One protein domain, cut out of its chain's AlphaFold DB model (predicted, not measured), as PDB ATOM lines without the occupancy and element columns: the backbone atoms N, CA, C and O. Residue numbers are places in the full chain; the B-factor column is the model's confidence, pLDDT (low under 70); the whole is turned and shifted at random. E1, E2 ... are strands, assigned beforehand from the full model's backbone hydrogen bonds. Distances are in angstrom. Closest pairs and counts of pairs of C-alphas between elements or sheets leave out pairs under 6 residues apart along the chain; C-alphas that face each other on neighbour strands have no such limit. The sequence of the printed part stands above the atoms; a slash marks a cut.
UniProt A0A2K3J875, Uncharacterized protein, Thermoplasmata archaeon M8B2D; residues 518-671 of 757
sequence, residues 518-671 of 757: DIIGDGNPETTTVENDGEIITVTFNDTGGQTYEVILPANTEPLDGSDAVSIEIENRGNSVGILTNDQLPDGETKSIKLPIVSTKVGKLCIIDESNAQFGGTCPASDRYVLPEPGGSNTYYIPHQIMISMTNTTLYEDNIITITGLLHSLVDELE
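AT A GLANCE: This is residues 518 to 671 of the 757 residues of an uncharacterized protein of Thermoplasmata archaeon M8B2D (UniProt A0A2K3J875). Two sheets stand face to face as a sandwich: one of seven strands, E2 E3 E4 E7 E12 E11 E10, and one of six, E1 E5 E6 E13 E8 E9, with the strands of the one at 22 degrees to those of the other. The chain passes from sheet to sheet at the links E1 to E2, E4 to E5, E6 to E7, E7 to E8, E9 to E10 and E12 to E13. The printed part has 154 residues with 13 named strands, E1 to E13 along the chain, and no named helix; its class is all strand, though under half of the residues, 71, are in named elements. In the orders given, the seven-stranded sheet is antiparallel and the other mixed. The whole is compact, with a radius of gyration of the C-alphas of 14.9 A and spans of 42 by 36 by 32 A.

HOW THE PARTS SIT: E1, residues 518 to 521, is an edge strand, parallel to E5, residues 566 to 572, with N 520 and O 568 3.0 A apart. E2, residues 527 to 532, E3, residues 536 to 542, and E4, residues 548 to 554, form a meander, each strand the antiparallel neighbour of the one before; N 531 and O 538 are 2.9 A apart, N 539 and O 551 2.8 A. E5 forms a hairpin with E6, residues 577 to 581, where N 569 and O 580 are 2.9 A apart. E7, residues 591 to 596, is antiparallel to E4, with N 552 and O 592 2.8 A apart. E8, residues 604 to 609, and E9, residues 624 to 626, form a hairpin, with N 625 and O 605 2.8 A apart. E10, residues 635 to 637, E11, residues 643 to 646, and E12, residues 656 to 662, are a second meander; N 636 and O 644 are 3.2 A apart, N 645 and O 658 2.9 A. E12 is antiparallel to E7, with N 593 and O 659 3.0 A apart. E13, residues 665 to 670, is antiparallel to E6, with N 579 and O 667 2.8 A apart, and to E8, with N 606 and O 668 2.8 A apart. E7 and E13 are near each other across the sandwich.

IN THESE COORDINATES: E1 begins at C-alpha 518 (134.167, 128.061, 154.305). E4 measures 20.0 A, E3 19.7 A and E5 19.6 A. E13 ends at C-alpha 670 (125.974, 127.303, 130.238).

THE WHOLE: The C-alphas farthest apart, those of Gly 562 and Thr 650, are 44.8 A apart. The printed part has no cut. The links E4 to E5 and E8 to E9 are long. Mean pLDDT of the printed part is 73.4, with 44 residues under 70, among them 628 to 643 and 645 to 655.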
ATOM      1  N   ASP A 518     132.939 127.910 155.085       77.81
ATOM      2  CA  ASP A 518     134.167 128.061 154.305       77.81
ATOM      3  C   ASP A 518     133.805 128.467 152.870       77.81
ATOM      4  O   ASP A 518     132.787 128.029 152.328       77.81
ATOM      5  N   ILE A 519     134.599 129.344 152.257       75.56
ATOM      6  CA  ILE A 519     134.287 129.933 150.949       75.56
ATOM      7  C   ILE A 519     135.522 129.827 150.062       75.56
ATOM      8  O   ILE A 519     136.509 130.542 150.236       75.56
ATOM      9  N   ILE A 520     135.451 128.905 149.105       75.94
ATOM     10  CA  ILE A 520     136.584 128.457 148.297       75.94
ATOM     11  C   ILE A 520     136.379 128.984 146.874       75.94
ATOM     12  O   ILE A 520     135.487 128.532 146.166       75.94
ATOM     13  N   GLY A 521     137.176 129.967 146.455       65.19
ATOM     14  CA  GLY A 521     137.045 130.606 145.140       65.19
ATOM     15  C   GLY A 521     138.346 130.580 144.347       65.19
ATOM     16  O   GLY A 521     139.388 130.985 144.862       65.19
ATOM     17  N   ASP A 522     138.287 130.165 143.076       52.81
ATOM     18  CA  ASP A 522     139.481 130.016 142.214       52.81
ATOM     19  C   ASP A 522     140.012 131.362 141.649       52.81
ATOM     20  O   ASP A 522     140.946 131.432 140.850       52.81
ATOM     21  N   GLY A 523     139.436 132.471 142.116       55.41
ATOM     22  CA  GLY A 523     139.971 133.823 142.018       55.41
ATOM     23  C   GLY A 523     139.448 134.668 143.180       55.41
ATOM     24  O   GLY A 523     138.306 134.486 143.593       55.41
ATOM     25  N   ASN A 524     140.269 135.585 143.710       50.62
ATOM     26  CA  ASN A 524     139.881 136.456 144.830       50.62
ATOM     27  C   ASN A 524     138.552 137.186 144.522       50.62
ATOM     28  O   ASN A 524     138.560 138.039 143.627       50.62
ATOM     29  N   PRO A 525     137.452 136.939 145.262       57.31
ATOM     30  CA  PRO A 525     136.302 137.837 145.229       57.31
ATOM     31  C   PRO A 525     136.729 139.190 145.809       57.31
ATOM     32  O   PRO A 525     137.501 139.238 146.769       57.31
ATOM     33  N   GLU A 526     136.255 140.308 145.248       58.72
ATOM     34  CA  GLU A 526     136.658 141.630 145.764       58.72
ATOM     35  C   GLU A 526     136.074 141.893 147.156       58.72
ATOM     36  O   GLU A 526     136.686 142.568 147.984       58.72
ATOM     37  N   THR A 527     134.889 141.337 147.420       54.97
ATOM     38  CA  THR A 527     134.245 141.306 148.735       54.97
ATOM     39  C   THR A 527     133.384 140.055 148.879       54.97
ATOM     40  O   THR A 527     132.792 139.556 147.916       54.97
ATOM     41  N   THR A 528     133.274 139.571 150.112       77.25
ATOM     42  CA  THR A 528     132.325 138.534 150.517       77.25
ATOM     43  C   THR A 528     131.762 138.923 151.877       77.25
ATOM     44  O   THR A 528     132.520 139.319 152.760       77.25
ATOM     45  N   THR A 529     130.446 138.853 152.048       81.00
ATOM     46  CA  THR A 529     129.776 139.136 153.322       81.00
ATOM     47  C   THR A 529     128.881 137.972 153.709       81.00
ATOM     48  O   THR A 529     128.175 137.421 152.868       81.00
ATOM     49  N   VAL A 530     128.891 137.625 154.994       82.94
ATOM     50  CA  VAL A 530     128.013 136.609 155.579       82.94
ATOM     51  C   VAL A 530     127.125 137.307 156.601       82.94
ATOM     52  O   VAL A 530     127.607 137.779 157.630       82.94
ATOM     53  N   GLU A 531     125.833 137.394 156.304       85.81
ATOM     54  CA  GLU A 531     124.814 137.923 157.211       85.81
ATOM     55  C   GLU A 531     123.984 136.761 157.770       85.81
ATOM     56  O   GLU A 531     123.668 135.818 157.051       85.81
ATOM     57  N   ASN A 532     123.640 136.803 159.057       83.12
ATOM     58  CA  ASN A 532     122.808 135.797 159.718       83.12
ATOM     59  C   ASN A 532     121.790 136.527 160.599       83.12
ATOM     60  O   ASN A 532     122.185 137.279 161.495       83.12
ATOM     61  N   ASP A 533     120.498 136.342 160.322       82.19
ATOM     62  CA  ASP A 533     119.401 137.006 161.041       82.19
ATOM     63  C   ASP A 533     118.762 136.134 162.141       82.19
ATOM     64  O   ASP A 533     117.939 136.619 162.923       82.19
ATOM     65  N   GLY A 534     119.186 134.870 162.246       80.44
ATOM     66  CA  GLY A 534     118.669 133.863 163.171       80.44
ATOM     67  C   GLY A 534     117.675 132.871 162.555       80.44
ATOM     68  O   GLY A 534     117.434 131.829 163.167       80.44
ATOM     69  N   GLU A 535     117.138 133.136 161.360       82.19
ATOM     70  CA  GLU A 535     116.321 132.188 160.582       82.19
ATOM     71  C   GLU A 535     117.044 131.746 159.295       82.19
ATOM     72  O   GLU A 535     117.007 130.562 158.945       82.19
ATOM     73  N   ILE A 536     117.780 132.656 158.646       85.69
ATOM     74  CA  ILE A 536     118.596 132.405 157.449       85.69
ATOM     75  C   ILE A 536     120.026 132.947 157.575       85.69
ATOM     76  O   ILE A 536     120.328 133.836 158.373       85.69
ATOM     77  N   ILE A 537     120.908 132.398 156.741       81.31
ATOM     78  CA  ILE A 537     122.277 132.852 156.514       81.31
ATOM     79  C   ILE A 537     122.397 133.234 155.042       81.31
ATOM     80  O   ILE A 537     122.216 132.393 154.162       81.31
ATOM     81  N   THR A 538     122.719 134.494 154.782       88.06
ATOM     82  CA  THR A 538     122.899 135.051 153.445       88.06
ATOM     83  C   THR A 538     124.385 135.264 153.191       88.06
ATOM     84  O   THR A 538     125.023 136.100 153.832       88.06
ATOM     85  N   VAL A 539     124.937 134.500 152.250       86.19
ATOM     86  CA  VAL A 539     126.316 134.631 151.777       86.19
ATOM     87  C   VAL A 539     126.303 135.376 150.448       86.19
ATOM     88  O   VAL A 539     125.841 134.851 149.435       86.19
ATOM     89  N   THR A 540     126.824 136.598 150.458       87.25
ATOM     90  CA  THR A 540     126.878 137.491 149.295       87.25
ATOM     91  C   THR A 540     128.321 137.636 148.832       87.25
ATOM     92  O   THR A 540     129.199 137.926 149.645       87.25
ATOM     93  N   PHE A 541     128.585 137.474 147.538       85.69
ATOM     94  CA  PHE A 541     129.925 137.612 146.962       85.69
ATOM     95  C   PHE A 541     129.904 138.447 145.684       85.69
ATOM     96  O   PHE A 541     128.982 138.344 144.877       85.69
ATOM     97  N   ASN A 542     130.933 139.280 145.518       81.88
ATOM     98  CA  ASN A 542     131.116 140.124 144.341       81.88
ATOM     99  C   ASN A 542     132.324 139.647 143.528       81.88
ATOM    100  O   ASN A 542     133.431 139.529 144.069       81.88
ATOM    101  N   ASP A 543     132.116 139.393 142.235       79.00
ATOM    102  CA  ASP A 543     133.210 139.088 141.311       79.00
ATOM    103  C   ASP A 543     133.997 140.346 140.898       79.00
ATOM    104  O   ASP A 543     133.637 141.481 141.215       79.00
ATOM    105  N   THR A 544     135.093 140.150 140.163       72.75
ATOM    106  CA  THR A 544     135.955 141.235 139.658       72.75
ATOM    107  C   THR A 544     135.348 142.024 138.486       72.75
ATOM    108  O   THR A 544     135.955 142.985 138.011       72.75
ATOM    109  N   GLY A 545     134.152 141.650 138.020       78.50
ATOM    110  CA  GLY A 545     133.300 142.464 137.151       78.50
ATOM    111  C   GLY A 545     132.343 143.379 137.927       78.50
ATOM    112  O   GLY A 545     131.740 144.266 137.323       78.50
ATOM    113  N   GLY A 546     132.225 143.195 139.247       79.44
ATOM    114  CA  GLY A 546     131.275 143.891 140.113       79.44
ATOM    115  C   GLY A 546     129.887 143.244 140.172       79.44
ATOM    116  O   GLY A 546     128.948 143.894 140.629       79.44
ATOM    117  N   GLN A 547     129.734 141.998 139.711       79.38
ATOM    118  CA  GLN A 547     128.461 141.278 139.758       79.38
ATOM    119  C   GLN A 547     128.259 140.620 141.126       79.38
ATOM    120  O   GLN A 547     129.144 139.924 141.625       79.38
ATOM    121  N   THR A 548     127.077 140.825 141.714       82.06
ATOM    122  CA  THR A 548     126.700 140.295 143.031       82.06
ATOM    123  C   THR A 548     125.925 138.985 142.917       82.06
ATOM    124  O   THR A 548     124.852 138.939 142.315       82.06
ATOM    125  N   TYR A 549     126.433 137.944 143.568       85.50
ATOM    126  CA  TYR A 549     125.805 136.631 143.703       85.50
ATOM    127  C   TYR A 549     125.392 136.428 145.167       85.50
ATOM    128  O   TYR A 549     126.042 136.954 146.073       85.50
ATOM    129  N   GLU A 550     124.321 135.670 145.414       88.06
ATOM    130  CA  GLU A 550     123.788 135.476 146.770       88.06
ATOM    131  C   GLU A 550     123.306 134.034 146.986       88.06
ATOM    132  O   GLU A 550     122.470 133.526 146.234       88.06
ATOM    133  N   VAL A 551     123.809 133.382 148.033       87.88
ATOM    134  CA  VAL A 551     123.396 132.044 148.481       87.88
ATOM    135  C   VAL A 551     122.729 132.178 149.848       87.88
ATOM    136  O   VAL A 551     123.352 132.641 150.800       87.88
ATOM    137  N   ILE A 552     121.461 131.778 149.945       87.62
ATOM    138  CA  ILE A 552     120.666 131.824 151.176       87.62
ATOM    139  C   ILE A 552     120.470 130.401 151.702       87.62
ATOM    140  O   ILE A 552     119.791 129.587 151.067       87.62
ATOM    141  N   LEU A 553     121.029 130.126 152.878       87.31
ATOM    142  CA  LEU A 553     120.918 128.865 153.608       87.31
ATOM    143  C   LEU A 553     120.007 129.040 154.844       87.31
ATOM    144  O   LEU A 553     119.992 130.117 155.435       87.31
ATOM    145  N   PRO A 554     119.277 128.008 155.300       84.88
ATOM    146  CA  PRO A 554     118.653 128.002 156.626       84.88
ATOM    147  C   PRO A 554     119.690 128.136 157.759       84.88
ATOM    148  O   PRO A 554     120.775 127.558 157.679       84.88
ATOM    149  N   ALA A 555     119.346 128.800 158.866       79.19
ATOM    150  CA  ALA A 555     120.273 129.012 159.992       79.19
ATOM    151  C   ALA A 555     120.735 127.733 160.729       79.19
ATOM    152  O   ALA A 555     121.690 127.785 161.501       79.19
ATOM    153  N   ASN A 556     120.091 126.586 160.482       81.94
ATOM    154  CA  ASN A 556     120.439 125.275 161.053       81.94
ATOM    155  C   ASN A 556     121.075 124.330 160.013       81.94
ATOM    156  O   ASN A 556     120.847 123.123 160.054       81.94
ATOM    157  N   THR A 557     121.802 124.872 159.036       81.19
ATOM    158  CA  THR A 557     122.489 124.074 158.010       81.19
ATOM    159  C   THR A 557     123.748 123.415 158.586       81.19
ATOM    160  O   THR A 557     124.573 124.094 159.196       81.19
ATOM    161  N   GLU A 558     123.900 122.104 158.385       83.06
ATOM    162  CA  GLU A 558     125.069 121.319 158.816       83.06
ATOM    163  C   GLU A 558     125.931 120.915 157.597       83.06
ATOM    164  O   GLU A 558     125.411 120.854 156.485       83.06
ATOM    165  N   PRO A 559     127.238 120.639 157.749       80.81
ATOM    166  CA  PRO A 559     128.089 120.146 156.659       80.81
ATOM    167  C   PRO A 559     127.807 118.679 156.288       80.81
ATOM    168  O   PRO A 559     127.634 117.823 157.156       80.81
ATOM    169  N   LEU A 560     127.789 118.376 154.986       72.44
ATOM    170  CA  LEU A 560     127.248 117.121 154.434       72.44
ATOM    171  C   LEU A 560     128.082 115.859 154.719       72.44
ATOM    172  O   LEU A 560     127.538 114.759 154.834       72.44
ATOM    173  N   ASP A 561     129.401 115.994 154.820       74.12
ATOM    174  CA  ASP A 561     130.350 114.885 154.979       74.12
ATOM    175  C   ASP A 561     130.886 114.725 156.413       74.12
ATOM    176  O   ASP A 561     131.700 113.836 156.680       74.12
ATOM    177  N   GLY A 562     130.411 115.552 157.351       68.00
ATOM    178  CA  GLY A 562     130.949 115.625 158.710       68.00
ATOM    179  C   GLY A 562     132.315 116.317 158.790       68.00
ATOM    180  O   GLY A 562     133.059 116.070 159.741       68.00
ATOM    181  N   SER A 563     132.648 117.150 157.799       68.81
ATOM    182  CA  SER A 563     133.667 118.196 157.923       68.81
ATOM    183  C   SER A 563     133.261 119.242 158.973       68.81
ATOM    184  O   SER A 563     132.120 119.277 159.430       68.81
ATOM    185  N   ASP A 564     134.199 120.096 159.389       74.19
ATOM    186  CA  ASP A 564     133.934 121.109 160.419       74.19
ATOM    187  C   ASP A 564     133.143 122.326 159.893       74.19
ATOM    188  O   ASP A 564     132.671 123.125 160.701       74.19
ATOM    189  N   ALA A 565     133.003 122.492 158.569       75.12
ATOM    190  CA  ALA A 565     132.473 123.702 157.938       75.12
ATOM    191  C   ALA A 565     131.615 123.418 156.692       75.12
ATOM    192  O   ALA A 565     131.943 122.551 155.885       75.12
ATOM    193  N   VAL A 566     130.547 124.197 156.493       75.62
ATOM    194  CA  VAL A 566     129.769 124.187 155.242       75.62
ATOM    195  C   VAL A 566     130.579 124.913 154.171       75.62
ATOM    196  O   VAL A 566     130.750 126.126 154.263       75.62
ATOM    197  N   SER A 567     131.077 124.199 153.159       80.06
ATOM    198  CA  SER A 567     131.809 124.835 152.060       80.06
ATOM    199  C   SER A 567     130.882 125.318 150.941       80.06
ATOM    200  O   SER A 567     129.984 124.602 150.484       80.06
ATOM    201  N   ILE A 568     131.131 126.547 150.489       83.12
ATOM    202  CA  ILE A 568     130.587 127.129 149.260       83.12
ATOM    203  C   ILE A 568     131.769 127.313 148.307       83.12
ATOM    204  O   ILE A 568     132.641 128.149 148.543       83.12
ATOM    205  N   GLU A 569     131.823 126.505 147.251       83.25
ATOM    206  CA  GLU A 569     132.896 126.539 146.257       83.25
ATOM    207  C   GLU A 569     132.412 127.273 144.995       83.25
ATOM    208  O   GLU A 569     131.313 127.017 144.495       83.25
ATOM    209  N   ILE A 570     133.212 128.227 144.510       80.69
ATOM    210  CA  ILE A 570     132.858 129.162 143.436       80.69
ATOM    211  C   ILE A 570     133.931 129.086 142.342       80.69
ATOM    212  O   ILE A 570     135.019 129.656 142.467       80.69
ATOM    213  N   GLU A 571     133.619 128.399 141.243       81.75
ATOM    214  CA  GLU A 571     134.516 128.270 140.092       81.75
ATOM    215  C   GLU A 571     134.153 129.312 139.024       81.75
ATOM    216  O   GLU A 571     133.105 129.230 138.377       81.75
ATOM    217  N   ASN A 572     135.025 130.300 138.807       75.31
ATOM    218  CA  ASN A 572     134.888 131.248 137.701       75.31
ATOM    219  C   ASN A 572     135.580 130.682 136.450       75.31
ATOM    220  O   ASN A 572     136.809 130.652 136.372       75.31
ATOM    221  N   ARG A 573     134.797 130.268 135.446       73.81
ATOM    222  CA  ARG A 573     135.301 129.738 134.165       73.81
ATOM    223  C   ARG A 573     135.365 130.801 133.058       73.81
ATOM    224  O   ARG A 573     135.245 130.492 131.871       73.81
ATOM    225  N   GLY A 574     135.565 132.064 133.425       76.50
ATOM    226  CA  GLY A 574     135.694 133.204 132.516       76.50
ATOM    227  C   GLY A 574     134.367 133.916 132.271       76.50
ATOM    228  O   GLY A 574     134.165 135.009 132.789       76.50
ATOM    229  N   ASN A 575     133.479 133.311 131.478       66.50
ATOM    230  CA  ASN A 575     132.156 133.881 131.183       66.50
ATOM    231  C   ASN A 575     131.027 133.300 132.051       66.50
ATOM    232  O   ASN A 575     129.966 133.912 132.130       66.50
ATOM    233  N   SER A 576     131.238 132.136 132.675       69.94
ATOM    234  CA  SER A 576     130.279 131.515 133.589       69.94
ATOM    235  C   SER A 576     130.856 131.351 134.991       69.94
ATOM    236  O   SER A 576     132.068 131.203 135.181       69.94
ATOM    237  N   VAL A 577     129.957 131.369 135.974       73.12
ATOM    238  CA  VAL A 577     130.253 131.077 137.376       73.12
ATOM    239  C   VAL A 577     129.499 129.814 137.769       73.12
ATOM    240  O   VAL A 577     128.277 129.743 137.636       73.12
ATOM    241  N   GLY A 578     130.243 128.821 138.245       80.94
ATOM    242  CA  GLY A 578     129.696 127.639 138.889       80.94
ATOM    243  C   GLY A 578     129.666 127.825 140.406       80.94
ATOM    244  O   GLY A 578     130.658 128.256 140.989       80.94
ATOM    245  N   ILE A 579     128.549 127.478 141.045       83.50
ATOM    246  CA  ILE A 579     128.382 127.470 142.505       83.50
ATOM    247  C   ILE A 579     128.097 126.034 142.946       83.50
ATOM    248  O   ILE A 579     127.109 125.436 142.513       83.50
ATOM    249  N   LEU A 580     128.936 125.503 143.832       84.50
ATOM    250  CA  LEU A 580     128.778 124.209 144.491       84.50
ATOM    251  C   LEU A 580     128.650 124.420 146.006       84.50
ATOM    252  O   LEU A 580     129.273 125.313 146.576       84.50
ATOM    253  N   THR A 581     127.826 123.605 146.662       81.94
ATOM    254  CA  THR A 581     127.527 123.723 148.099       81.94
ATOM    255  C   THR A 581     127.560 122.342 148.768       81.94
ATOM    256  O   THR A 581     126.943 121.403 148.261       81.94
ATOM    257  N   ASN A 582     128.329 122.200 149.859       78.56
ATOM    258  CA  ASN A 582     128.547 120.941 150.603       78.56
ATOM    259  C   ASN A 582     127.761 120.900 151.931       78.56
ATOM    260  O   ASN A 582     128.279 120.592 153.006       78.56
ATOM    261  N   ASP A 583     126.494 121.276 151.859       77.25
ATOM    262  CA  ASP A 583     125.550 121.385 152.963       77.25
ATOM    263  C   ASP A 583     124.578 120.204 153.028       77.25
ATOM    264  O   ASP A 583     124.136 119.677 152.012       77.25
ATOM    265  N   GLN A 584     124.191 119.836 154.245       79.88
ATOM    266  CA  GLN A 584     123.023 119.026 154.553       79.88
ATOM    267  C   GLN A 584     121.954 119.944 155.154       79.88
ATOM    268  O   GLN A 584     122.071 120.417 156.290       79.88
ATOM    269  N   LEU A 585     120.892 120.188 154.391       77.94
ATOM    270  CA  LEU A 585     119.744 120.955 154.867       77.94
ATOM    271  C   LEU A 585     118.894 120.137 155.863       77.94
ATOM    272  O   LEU A 585     118.799 118.914 155.725       77.94
ATOM    273  N   PRO A 586     118.229 120.785 156.841       76.75
ATOM    274  CA  PRO A 586     117.254 120.117 157.705       76.75
ATOM    275  C   PRO A 586     116.095 119.472 156.922       76.75
ATOM    276  O   PRO A 586     115.688 119.971 155.876       76.75
ATOM    277  N   ASP A 587     115.521 118.389 157.465       70.31
ATOM    278  CA  ASP A 587     114.428 117.606 156.857       70.31
ATOM    279  C   ASP A 587     113.233 118.483 156.402       70.31
ATOM    280  O   ASP A 587     112.336 118.810 157.184       70.31
ATOM    281  N   GLY A 588     113.186 118.800 155.104       73.62
ATOM    282  CA  GLY A 588     112.108 119.566 154.468       73.62
ATOM    283  C   GLY A 588     112.362 121.069 154.297       73.62
ATOM    284  O   GLY A 588     111.485 121.748 153.764       73.62
ATOM    285  N   GLU A 589     113.529 121.573 154.703       80.25
ATOM    286  CA  GLU A 589     113.990 122.929 154.385       80.25
ATOM    287  C   GLU A 589     114.618 123.009 152.983       80.25
ATOM    288  O   GLU A 589     114.918 121.993 152.354       80.25
ATOM    289  N   THR A 590     114.799 124.229 152.467       78.06
ATOM    290  CA  THR A 590     115.311 124.462 151.104       78.06
ATOM    291  C   THR A 590     116.202 125.698 151.037       78.06
ATOM    292  O   THR A 590     115.791 126.761 151.505       78.06
ATOM    293  N   LYS A 591     117.361 125.614 150.377       82.25
ATOM    294  CA  LYS A 591     118.196 126.795 150.090       82.25
ATOM    295  C   LYS A 591     117.711 127.564 148.862       82.25
ATOM    296  O   LYS A 591     116.948 127.042 148.041       82.25
ATOM    297  N   SER A 592     118.183 128.803 148.742       82.81
ATOM    298  CA  SER A 592     117.970 129.651 147.566       82.81
ATOM    299  C   SER A 592     119.292 130.149 146.990       82.81
ATOM    300  O   SER A 592     120.156 130.588 147.741       82.81
ATOM    301  N   ILE A 593     119.434 130.142 145.664       84.12
ATOM    302  CA  ILE A 593     120.589 130.735 144.964       84.12
ATOM    303  C   ILE A 593     120.085 131.833 144.026       84.12
ATOM    304  O   ILE A 593     119.143 131.604 143.257       84.12
ATOM    305  N   LYS A 594     120.705 133.018 144.101       83.25
ATOM    306  CA  LYS A 594     120.484 134.148 143.194       83.25
ATOM    307  C   LYS A 594     121.671 134.317 142.249       83.25
ATOM    308  O   LYS A 594     122.794 134.534 142.703       83.25
ATOM    309  N   LEU A 595     121.393 134.275 140.948       82.44
ATOM    310  CA  LEU A 595     122.368 134.557 139.891       82.44
ATOM    311  C   LEU A 595     122.045 135.892 139.199       82.44
ATOM    312  O   LEU A 595     120.885 136.089 138.810       82.44
ATOM    313  N   PRO A 596     123.031 136.790 139.019       75.62
ATOM    314  CA  PRO A 596     122.887 138.004 138.227       75.62
ATOM    315  C   PRO A 596     123.121 137.693 136.739       75.62
ATOM    316  O   PRO A 596     124.246 137.416 136.334       75.62
ATOM    317  N   ILE A 597     122.090 137.770 135.890       71.44
ATOM    318  CA  ILE A 597     122.233 137.451 134.456       71.44
ATOM    319  C   ILE A 597     123.069 138.537 133.753       71.44
ATOM    320  O   ILE A 597     122.541 139.551 133.291       71.44
ATOM    321  N   VAL A 598     124.381 138.304 133.647       60.12
ATOM    322  CA  VAL A 598     125.367 139.242 133.070       60.12
ATOM    323  C   VAL A 598     125.208 139.404 131.549       60.12
ATOM    324  O   VAL A 598     125.600 140.417 130.968       60.12
ATOM    325  N   SER A 599     124.641 138.394 130.882       58.94
ATOM    326  CA  SER A 599     124.676 138.228 129.427       58.94
ATOM    327  C   SER A 599     123.290 137.930 128.858       58.94
ATOM    328  O   SER A 599     122.592 137.028 129.314       58.94
ATOM    329  N   THR A 600     122.905 138.596 127.763       57.06
ATOM    330  CA  THR A 600     121.688 138.239 127.000       57.06
ATOM    331  C   THR A 600     121.858 136.953 126.169       57.06
ATOM    332  O   THR A 600     121.119 136.758 125.205       57.06
ATOM    333  N   LYS A 601     122.866 136.127 126.481       58.84
ATOM    334  CA  LYS A 601     123.198 134.857 125.820       58.84
ATOM    335  C   LYS A 601     123.207 133.641 126.755       58.84
ATOM    336  O   LYS A 601     123.570 132.556 126.305       58.84
ATOM    337  N   VAL A 602     122.828 133.779 128.030       58.81
ATOM    338  CA  VAL A 602     122.683 132.607 128.914       58.81
ATOM    339  C   VAL A 602     121.475 131.793 128.438       58.81
ATOM    340  O   VAL A 602     120.343 132.004 128.865       58.81
ATOM    341  N   GLY A 603     121.704 130.908 127.468       65.00
ATOM    342  CA  GLY A 603     120.654 130.092 126.870       65.00
ATOM    343  C   GLY A 603     120.195 128.987 127.812       65.00
ATOM    344  O   GLY A 603     119.018 128.623 127.794       65.00
ATOM    345  N   LYS A 604     121.102 128.454 128.646       78.19
ATOM    346  CA  LYS A 604     120.822 127.343 129.561       78.19
ATOM    347  C   LYS A 604     121.487 127.521 130.921       78.19
ATOM    348  O   LYS A 604     122.583 128.051 131.046       78.19
ATOM    349  N   LEU A 605     120.825 126.967 131.926       83.56
ATOM    350  CA  LEU A 605     121.324 126.806 133.284       83.56
ATOM    351  C   LEU A 605     121.385 125.314 133.611       83.56
ATOM    352  O   LEU A 605     120.404 124.603 133.384       83.56
ATOM    353  N   CYS A 606     122.512 124.833 134.131       85.06
ATOM    354  CA  CYS A 606     122.588 123.507 134.733       85.06
ATOM    355  C   CYS A 606     122.168 123.570 136.200       85.06
ATOM    356  O   CYS A 606     122.592 124.477 136.919       85.06
ATOM    357  N   ILE A 607     121.387 122.591 136.653       86.69
ATOM    358  CA  ILE A 607     121.104 122.381 138.078       86.69
ATOM    359  C   ILE A 607     121.217 120.883 138.364       86.69
ATOM    360  O   ILE A 607     120.307 120.127 138.031       86.69
ATOM    361  N   ILE A 608     122.325 120.452 138.971       83.19
ATOM    362  CA  ILE A 608     122.507 119.071 139.441       83.19
ATOM    363  C   ILE A 608     122.283 119.064 140.950       83.19
ATOM    364  O   ILE A 608     123.104 119.605 141.686       83.19
ATOM    365  N   ASP A 609     121.182 118.458 141.394       84.25
ATOM    366  CA  ASP A 609     120.797 118.379 142.807       84.25
ATOM    367  C   ASP A 609     121.002 116.947 143.348       84.25
ATOM    368  O   ASP A 609     120.059 116.186 143.563       84.25
ATOM    369  N   GLU A 610     122.270 116.547 143.489       81.81
ATOM    370  CA  GLU A 610     122.702 115.217 143.936       81.81
ATOM    371  C   GLU A 610     123.837 115.311 144.969       81.81
ATOM    372  O   GLU A 610     124.751 116.120 144.836       81.81
ATOM    373  N   SER A 611     123.872 114.386 145.938       72.88
ATOM    374  CA  SER A 611     124.892 114.271 147.012       72.88
ATOM    375  C   SER A 611     126.329 113.956 146.543       72.88
ATOM    376  O   SER A 611     127.157 113.478 147.314       72.88
ATOM    377  N   ASN A 612     126.601 114.109 145.252       77.00
ATOM    378  CA  ASN A 612     127.858 113.824 144.570       77.00
ATOM    379  C   ASN A 612     128.059 114.767 143.370       77.00
ATOM    380  O   ASN A 612     128.729 114.398 142.401       77.00
ATOM    381  N   ALA A 613     127.428 115.944 143.389       78.12
ATOM    382  CA  ALA A 613     127.681 116.989 142.411       78.12
ATOM    383  C   ALA A 613     129.142 117.465 142.524       78.12
ATOM    384  O   ALA A 613     129.666 117.640 143.621       78.12
ATOM    385  N   GLN A 614     129.815 117.623 141.383       81.44
ATOM    386  CA  GLN A 614     131.211 118.058 141.297       81.44
ATOM    387  C   GLN A 614     131.418 118.885 140.031       81.44
ATOM    388  O   GLN A 614     130.834 118.591 138.981       81.44
ATOM    389  N   PHE A 615     132.290 119.887 140.118       74.88
ATOM    390  CA  PHE A 615     132.730 120.664 138.966       74.88
ATOM    391  C   PHE A 615     133.373 119.788 137.875       74.88
ATOM    392  O   PHE A 615     133.934 118.722 138.137       74.88
ATOM    393  N   GLY A 616     133.243 120.214 136.615       73.31
ATOM    394  CA  GLY A 616     133.691 119.446 135.444       73.31
ATOM    395  C   GLY A 616     132.816 118.235 135.062       73.31
ATOM    396  O   GLY A 616     133.128 117.544 134.089       73.31
ATOM    397  N   GLY A 617     131.718 117.966 135.780       73.25
ATOM    398  CA  GLY A 617     130.731 116.947 135.408       73.25
ATOM    399  C   GLY A 617     129.933 117.308 134.144       73.25
ATOM    400  O   GLY A 617     129.559 118.458 133.929       73.25
ATOM    401  N   THR A 618     129.612 116.328 133.291       75.62
ATOM    402  CA  THR A 618     128.761 116.572 132.112       75.62
ATOM    403  C   THR A 618     127.303 116.784 132.520       75.62
ATOM    404  O   THR A 618     126.612 115.804 132.805       75.62
ATOM    405  N   CYS A 619     126.817 118.028 132.480       78.62
ATOM    406  CA  CYS A 619     125.416 118.357 132.763       78.62
ATOM    407  C   CYS A 619     124.452 117.489 131.920       78.62
ATOM    408  O   CYS A 619     124.459 117.627 130.682       78.62
ATOM    409  N   PRO A 620     123.645 116.589 132.520       80.56
ATOM    410  CA  PRO A 620     122.778 115.694 131.761       80.56
ATOM    411  C   PRO A 620     121.653 116.461 131.058       80.56
ATOM    412  O   PRO A 620     121.227 117.523 131.498       80.56
ATOM    413  N   ALA A 621     121.136 115.925 129.951       75.19
ATOM    414  CA  ALA A 621     120.106 116.613 129.160       75.19
ATOM    415  C   ALA A 621     118.737 116.739 129.867       75.19
ATOM    416  O   ALA A 621     117.874 117.468 129.386       75.19
ATOM    417  N   SER A 622     118.532 116.036 130.985       78.25
ATOM    418  CA  SER A 622     117.394 116.206 131.900       78.25
ATOM    419  C   SER A 622     117.468 117.492 132.724       78.25
ATOM    420  O   SER A 622     116.427 118.008 133.119       78.25
ATOM    421  N   ASP A 623     118.678 118.008 132.942       78.81
ATOM    422  CA  ASP A 623     119.008 118.943 134.024       78.81
ATOM    423  C   ASP A 623     119.562 120.278 133.487       78.81
ATOM    424  O   ASP A 623     120.147 121.082 134.213       78.81
ATOM    425  N   ARG A 624     119.346 120.508 132.182       80.12
ATOM    426  CA  ARG A 624     119.603 121.755 131.453       80.12
ATOM    427  C   ARG A 624     118.291 122.513 131.272       80.12
ATOM    428  O   ARG A 624     117.403 122.064 130.546       80.12
ATOM    429  N   TYR A 625     118.189 123.690 131.874       80.38
ATOM    430  CA  TYR A 625     116.985 124.512 131.867       80.38
ATOM    431  C   TYR A 625     117.167 125.701 130.926       80.38
ATOM    432  O   TYR A 625     117.996 126.570 131.177       80.38
ATOM    433  N   VAL A 626     116.402 125.727 129.828       76.44
ATOM    434  CA  VAL A 626     116.420 126.836 128.859       76.44
ATOM    435  C   VAL A 626     115.749 128.062 129.472       76.44
ATOM    436  O   VAL A 626     114.591 127.983 129.898       76.44
ATOM    437  N   LEU A 627     116.460 129.190 129.501       75.38
ATOM    438  CA  LEU A 627     115.932 130.429 130.068       75.38
ATOM    439  C   LEU A 627     114.957 131.099 129.072       75.38
ATOM    440  O   LEU A 627     115.190 131.063 127.862       75.38
ATOM    441  N   PRO A 628     113.837 131.685 129.532       64.94
ATOM    442  CA  PRO A 628     112.922 132.426 128.670       64.94
ATOM    443  C   PRO A 628     113.556 133.725 128.154       64.94
ATOM    444  O   PRO A 628     114.344 134.364 128.848       64.94
ATOM    445  N   GLU A 629     113.144 134.160 126.958       66.81
ATOM    446  CA  GLU A 629     113.554 135.459 126.409       66.81
ATOM    447  C   GLU A 629     113.213 136.626 127.371       66.81
ATOM    448  O   GLU A 629     112.167 136.590 128.038       66.81
ATOM    449  N   PRO A 630     114.043 137.691 127.424       54.97
ATOM    450  CA  PRO A 630     113.829 138.840 128.304       54.97
ATOM    451  C   PRO A 630     112.413 139.432 128.221       54.97
ATOM    452  O   PRO A 630     111.914 139.766 127.146       54.97
ATOM    453  N   GLY A 631     111.772 139.588 129.383       59.75
ATOM    454  CA  GLY A 631     110.375 140.016 129.516       59.75
ATOM    455  C   GLY A 631     109.353 138.874 129.643       59.75
ATOM    456  O   GLY A 631     108.175 139.141 129.891       59.75
ATOM    457  N   GLY A 632     109.768 137.608 129.518       60.72
ATOM    458  CA  GLY A 632     108.946 136.447 129.862       60.72
ATOM    459  C   GLY A 632     108.991 136.120 131.360       60.72
ATOM    460  O   GLY A 632     110.047 135.802 131.892       60.72
ATOM    461  N   SER A 633     107.839 136.130 132.043       58.62
ATOM    462  CA  SER A 633     107.722 135.591 133.406       58.62
ATOM    463  C   SER A 633     107.194 134.155 133.354       58.62
ATOM    464  O   SER A 633     106.004 133.930 133.131       58.62
ATOM    465  N   ASN A 634     108.097 133.195 133.555       62.72
ATOM    466  CA  ASN A 634     107.796 131.770 133.668       62.72
ATOM    467  C   ASN A 634     108.212 131.264 135.059       62.72
ATOM    468  O   ASN A 634     109.260 131.645 135.577       62.72
ATOM    469  N   THR A 635     107.423 130.353 135.630       66.69
ATOM    470  CA  THR A 635     107.823 129.537 136.785       66.69
ATOM    471  C   THR A 635     107.975 128.101 136.313       66.69
ATOM    472  O   THR A 635     107.005 127.509 135.830       66.69
ATOM    473  N   TYR A 636     109.173 127.541 136.443       68.88
ATOM    474  CA  TYR A 636     109.441 126.158 136.057       68.88
ATOM    475  C   TYR A 636     109.319 125.266 137.292       68.88
ATOM    476  O   TYR A 636     109.991 125.498 138.293       68.88
ATOM    477  N   TYR A 637     108.445 124.261 137.206       61.00
ATOM    478  CA  TYR A 637     108.272 123.227 138.224       61.00
ATOM    479  C   TYR A 637     108.965 121.951 137.759       61.00
ATOM    480  O   TYR A 637     108.558 121.346 136.764       61.00
ATOM    481  N   ILE A 638     109.999 121.556 138.490       61.25
ATOM    482  CA  ILE A 638     110.857 120.417 138.167       61.25
ATOM    483  C   ILE A 638     110.401 119.211 139.019       61.25
ATOM    484  O   ILE A 638     109.871 119.393 140.126       61.25
ATOM    485  N   PRO A 639     110.546 117.954 138.551       48.59
ATOM    486  CA  PRO A 639     110.545 116.803 139.454       48.59
ATOM    487  C   PRO A 639     111.499 117.050 140.640       48.59
ATOM    488  O   PRO A 639     112.562 117.620 140.449       48.59
ATOM    489  N   HIS A 640     111.121 116.629 141.851       51.97
ATOM    490  CA  HIS A 640     111.831 116.954 143.109       51.97
ATOM    491  C   HIS A 640     111.648 118.393 143.645       51.97
ATOM    492  O   HIS A 640     112.454 118.871 144.424       51.97
ATOM    493  N   GLN A 641     110.526 119.051 143.328       57.09
ATOM    494  CA  GLN A 641     110.031 120.282 143.990       57.09
ATOM    495  C   GLN A 641     110.821 121.582 143.753       57.09
ATOM    496  O   GLN A 641     110.313 122.637 144.139       57.09
ATOM    497  N   ILE A 642     111.965 121.545 143.065       65.94
ATOM    498  CA  ILE A 642     112.714 122.748 142.676       65.94
ATOM    499  C   ILE A 642     111.802 123.698 141.873       65.94
ATOM    500  O   ILE A 642     111.167 123.302 140.885       65.94
ATOM    501  N   MET A 643     111.751 124.963 142.302       62.06
ATOM    502  CA  MET A 643     111.099 126.068 141.603       62.06
ATOM    503  C   MET A 643     112.149 127.077 141.140       62.06
ATOM    504  O   MET A 643     112.783 127.749 141.959       62.06
ATOM    505  N   ILE A 644     112.273 127.238 139.820       72.75
ATOM    506  CA  ILE A 644     112.996 128.367 139.221       72.75
ATOM    507  C   ILE A 644     112.010 129.521 139.044       72.75
ATOM    508  O   ILE A 644     110.962 129.367 138.404       72.75
ATOM    509  N   SER A 645     112.368 130.686 139.581       68.50
ATOM    510  CA  SER A 645     111.638 131.941 139.412       68.50
ATOM    511  C   SER A 645     112.551 133.032 138.854       68.50
ATOM    512  O   SER A 645     113.726 133.115 139.202       68.50
ATOM    513  N   MET A 646     112.013 133.864 137.962       58.47
ATOM    514  CA  MET A 646     112.732 134.985 137.354       58.47
ATOM    515  C   MET A 646     111.903 136.251 137.499       58.47
ATOM    516  O   MET A 646     110.756 136.312 137.043       58.47
ATOM    517  N   THR A 647     112.498 137.267 138.119       54.84
ATOM    518  CA  THR A 647     111.815 138.527 138.438       54.84
ATOM    519  C   THR A 647     112.299 139.631 137.506       54.84
ATOM    520  O   THR A 647     112.884 140.619 137.932       54.84
ATOM    521  N   ASN A 648     112.067 139.456 136.202       47.84
ATOM    522  CA  ASN A 648     112.412 140.459 135.196       47.84
ATOM    523  C   ASN A 648     111.526 141.708 135.389       47.84
ATOM    524  O   ASN A 648     110.356 141.727 134.994       47.84
ATOM    525  N   THR A 649     112.062 142.737 136.049       41.31
ATOM    526  CA  THR A 649     111.408 144.050 136.114       41.31
ATOM    527  C   THR A 649     111.626 144.794 134.794       41.31
ATOM    528  O   THR A 649     112.561 144.513 134.050       41.31
ATOM    529  N   THR A 650     110.762 145.753 134.450       39.31
ATOM    530  CA  THR A 650     110.815 146.432 133.136       39.31
ATOM    531  C   THR A 650     111.922 147.495 133.020       39.31
ATOM    532  O   THR A 650     111.788 148.441 132.243       39.31
ATOM    533  N   LEU A 651     112.984 147.368 133.814       39.66
ATOM    534  CA  LEU A 651     114.211 148.158 133.792       39.66
ATOM    535  C   LEU A 651     115.385 147.169 133.838       39.66
ATOM    536  O   LEU A 651     115.336 146.186 134.567       39.66
ATOM    537  N   TYR A 652     116.421 147.414 133.036       46.91
ATOM    538  CA  TYR A 652     117.482 146.442 132.716       46.91
ATOM    539  C   TYR A 652     118.446 146.090 133.871       46.91
ATOM    540  O   TYR A 652     119.443 145.417 133.631       46.91
ATOM    541  N   GLU A 653     118.187 146.570 135.085       45.66
ATOM    542  CA  GLU A 653     119.189 146.685 136.151       45.66
ATOM    543  C   GLU A 653     119.223 145.448 137.078       45.66
ATOM    544  O   GLU A 653     120.308 145.042 137.474       45.66
ATOM    545  N   ASP A 654     118.089 144.767 137.309       55.53
ATOM    546  CA  ASP A 654     117.973 143.628 138.248       55.53
ATOM    547  C   ASP A 654     117.497 142.318 137.571       55.53
ATOM    548  O   ASP A 654     116.423 141.786 137.870       55.53
ATOM    549  N   ASN A 655     118.272 141.761 136.630       66.38
ATOM    550  CA  ASN A 655     117.981 140.428 136.075       66.38
ATOM    551  C   ASN A 655     118.457 139.317 137.025       66.38
ATOM    552  O   ASN A 655     119.548 138.780 136.852       66.38
ATOM    553  N   ILE A 656     117.628 138.957 138.007       71.50
ATOM    554  CA  ILE A 656     117.935 137.902 138.983       71.50
ATOM    555  C   ILE A 656     117.156 136.613 138.671       71.50
ATOM    556  O   ILE A 656     115.917 136.616 138.621       71.50
ATOM    557  N   ILE A 657     117.878 135.496 138.530       75.38
ATOM    558  CA  ILE A 657     117.315 134.138 138.631       75.38
ATOM    559  C   ILE A 657     117.323 133.754 140.107       75.38
ATOM    560  O   ILE A 657     118.382 133.791 140.721       75.38
ATOM    561  N   THR A 658     116.186 133.362 140.683       77.56
ATOM    562  CA  THR A 658     116.140 132.740 142.016       77.56
ATOM    563  C   THR A 658     115.702 131.286 141.884       77.56
ATOM    564  O   THR A 658     114.558 131.001 141.506       77.56
ATOM    565  N   ILE A 659     116.620 130.374 142.197       79.25
ATOM    566  CA  ILE A 659     116.375 128.931 142.274       79.25
ATOM    567  C   ILE A 659     116.063 128.592 143.731       79.25
ATOM    568  O   ILE A 659     116.825 128.976 144.613       79.25
ATOM    569  N   THR A 660     114.966 127.881 143.983       78.25
ATOM    570  CA  THR A 660     114.523 127.467 145.330       78.25
ATOM    571  C   THR A 660     114.109 125.996 145.320       78.25
ATOM    572  O   THR A 660     113.750 125.477 144.263       78.25
ATOM    573  N   GLY A 661     114.128 125.318 146.470       76.00
ATOM    574  CA  GLY A 661     113.828 123.876 146.545       76.00
ATOM    575  C   GLY A 661     115.038 122.957 146.351       76.00
ATOM    576  O   GLY A 661     114.854 121.775 146.092       76.00
ATOM    577  N   LEU A 662     116.244 123.516 146.442       75.81
ATOM    578  CA  LEU A 662     117.534 122.846 146.278       75.81
ATOM    579  C   LEU A 662     117.977 122.100 147.551       75.81
ATOM    580  O   LEU A 662     117.741 122.611 148.648       75.81
ATOM    581  N   LEU A 663     118.666 120.960 147.395       75.81
ATOM    582  CA  LEU A 663     119.225 120.136 148.479       75.81
ATOM    583  C   LEU A 663     120.762 120.059 148.455       75.81
ATOM    584  O   LEU A 663     121.402 120.579 149.359       75.81
ATOM    585  N   HIS A 664     121.375 119.448 147.436       72.75
ATOM    586  CA  HIS A 664     122.824 119.193 147.335       72.75
ATOM    587  C   HIS A 664     123.305 119.602 145.938       72.75
ATOM    588  O   HIS A 664     123.256 118.807 145.001       72.75
ATOM    589  N   SER A 665     123.677 120.868 145.760       76.06
ATOM    590  CA  SER A 665     123.477 121.510 144.457       76.06
ATOM    591  C   SER A 665     124.760 122.053 143.842       76.06
ATOM    592  O   SER A 665     125.437 122.888 144.443       76.06
ATOM    593  N   LEU A 666     125.013 121.634 142.599       80.06
ATOM    594  CA  LEU A 666     125.816 122.371 141.627       80.06
ATOM    595  C   LEU A 666     124.878 123.164 140.716       80.06
ATOM    596  O   LEU A 666     123.998 122.592 140.066       80.06
ATOM    597  N   VAL A 667     125.115 124.467 140.629       83.38
ATOM    598  CA  VAL A 667     124.491 125.362 139.654       83.38
ATOM    599  C   VAL A 667     125.589 125.929 138.760       83.38
ATOM    600  O   VAL A 667     126.580 126.444 139.267       83.38
ATOM    601  N   ASP A 668     125.432 125.811 137.443       80.94
ATOM    602  CA  ASP A 668     126.469 126.156 136.458       80.94
ATOM    603  C   ASP A 668     125.805 126.848 135.254       80.94
ATOM    604  O   ASP A 668     124.889 126.284 134.643       80.94
ATOM    605  N   GLU A 669     126.203 128.082 134.933       78.38
ATOM    606  CA  GLU A 669     125.679 128.789 133.755       78.38
ATOM    607  C   GLU A 669     126.334 128.260 132.474       78.38
ATOM    608  O   GLU A 669     127.558 128.185 132.360       78.38
ATOM    609  N   LEU A 670     125.512 127.900 131.486       73.44
ATOM    610  CA  LEU A 670     125.974 127.303 130.238       73.44
ATOM    611  C   LEU A 670     125.620 128.227 129.068       73.44
ATOM    612  O   LEU A 670     124.470 128.283 128.619       73.44
ATOM    613  N   GLU A 671     126.627 128.960 128.582       70.31
ATOM    614  CA  GLU A 671     126.490 129.766 127.367       70.31
ATOM    615  C   GLU A 671     126.173 128.869 126.160       70.31
ATOM    616  O   GLU A 671     126.800 127.836 125.935       70.31
TER     617      GLU A 671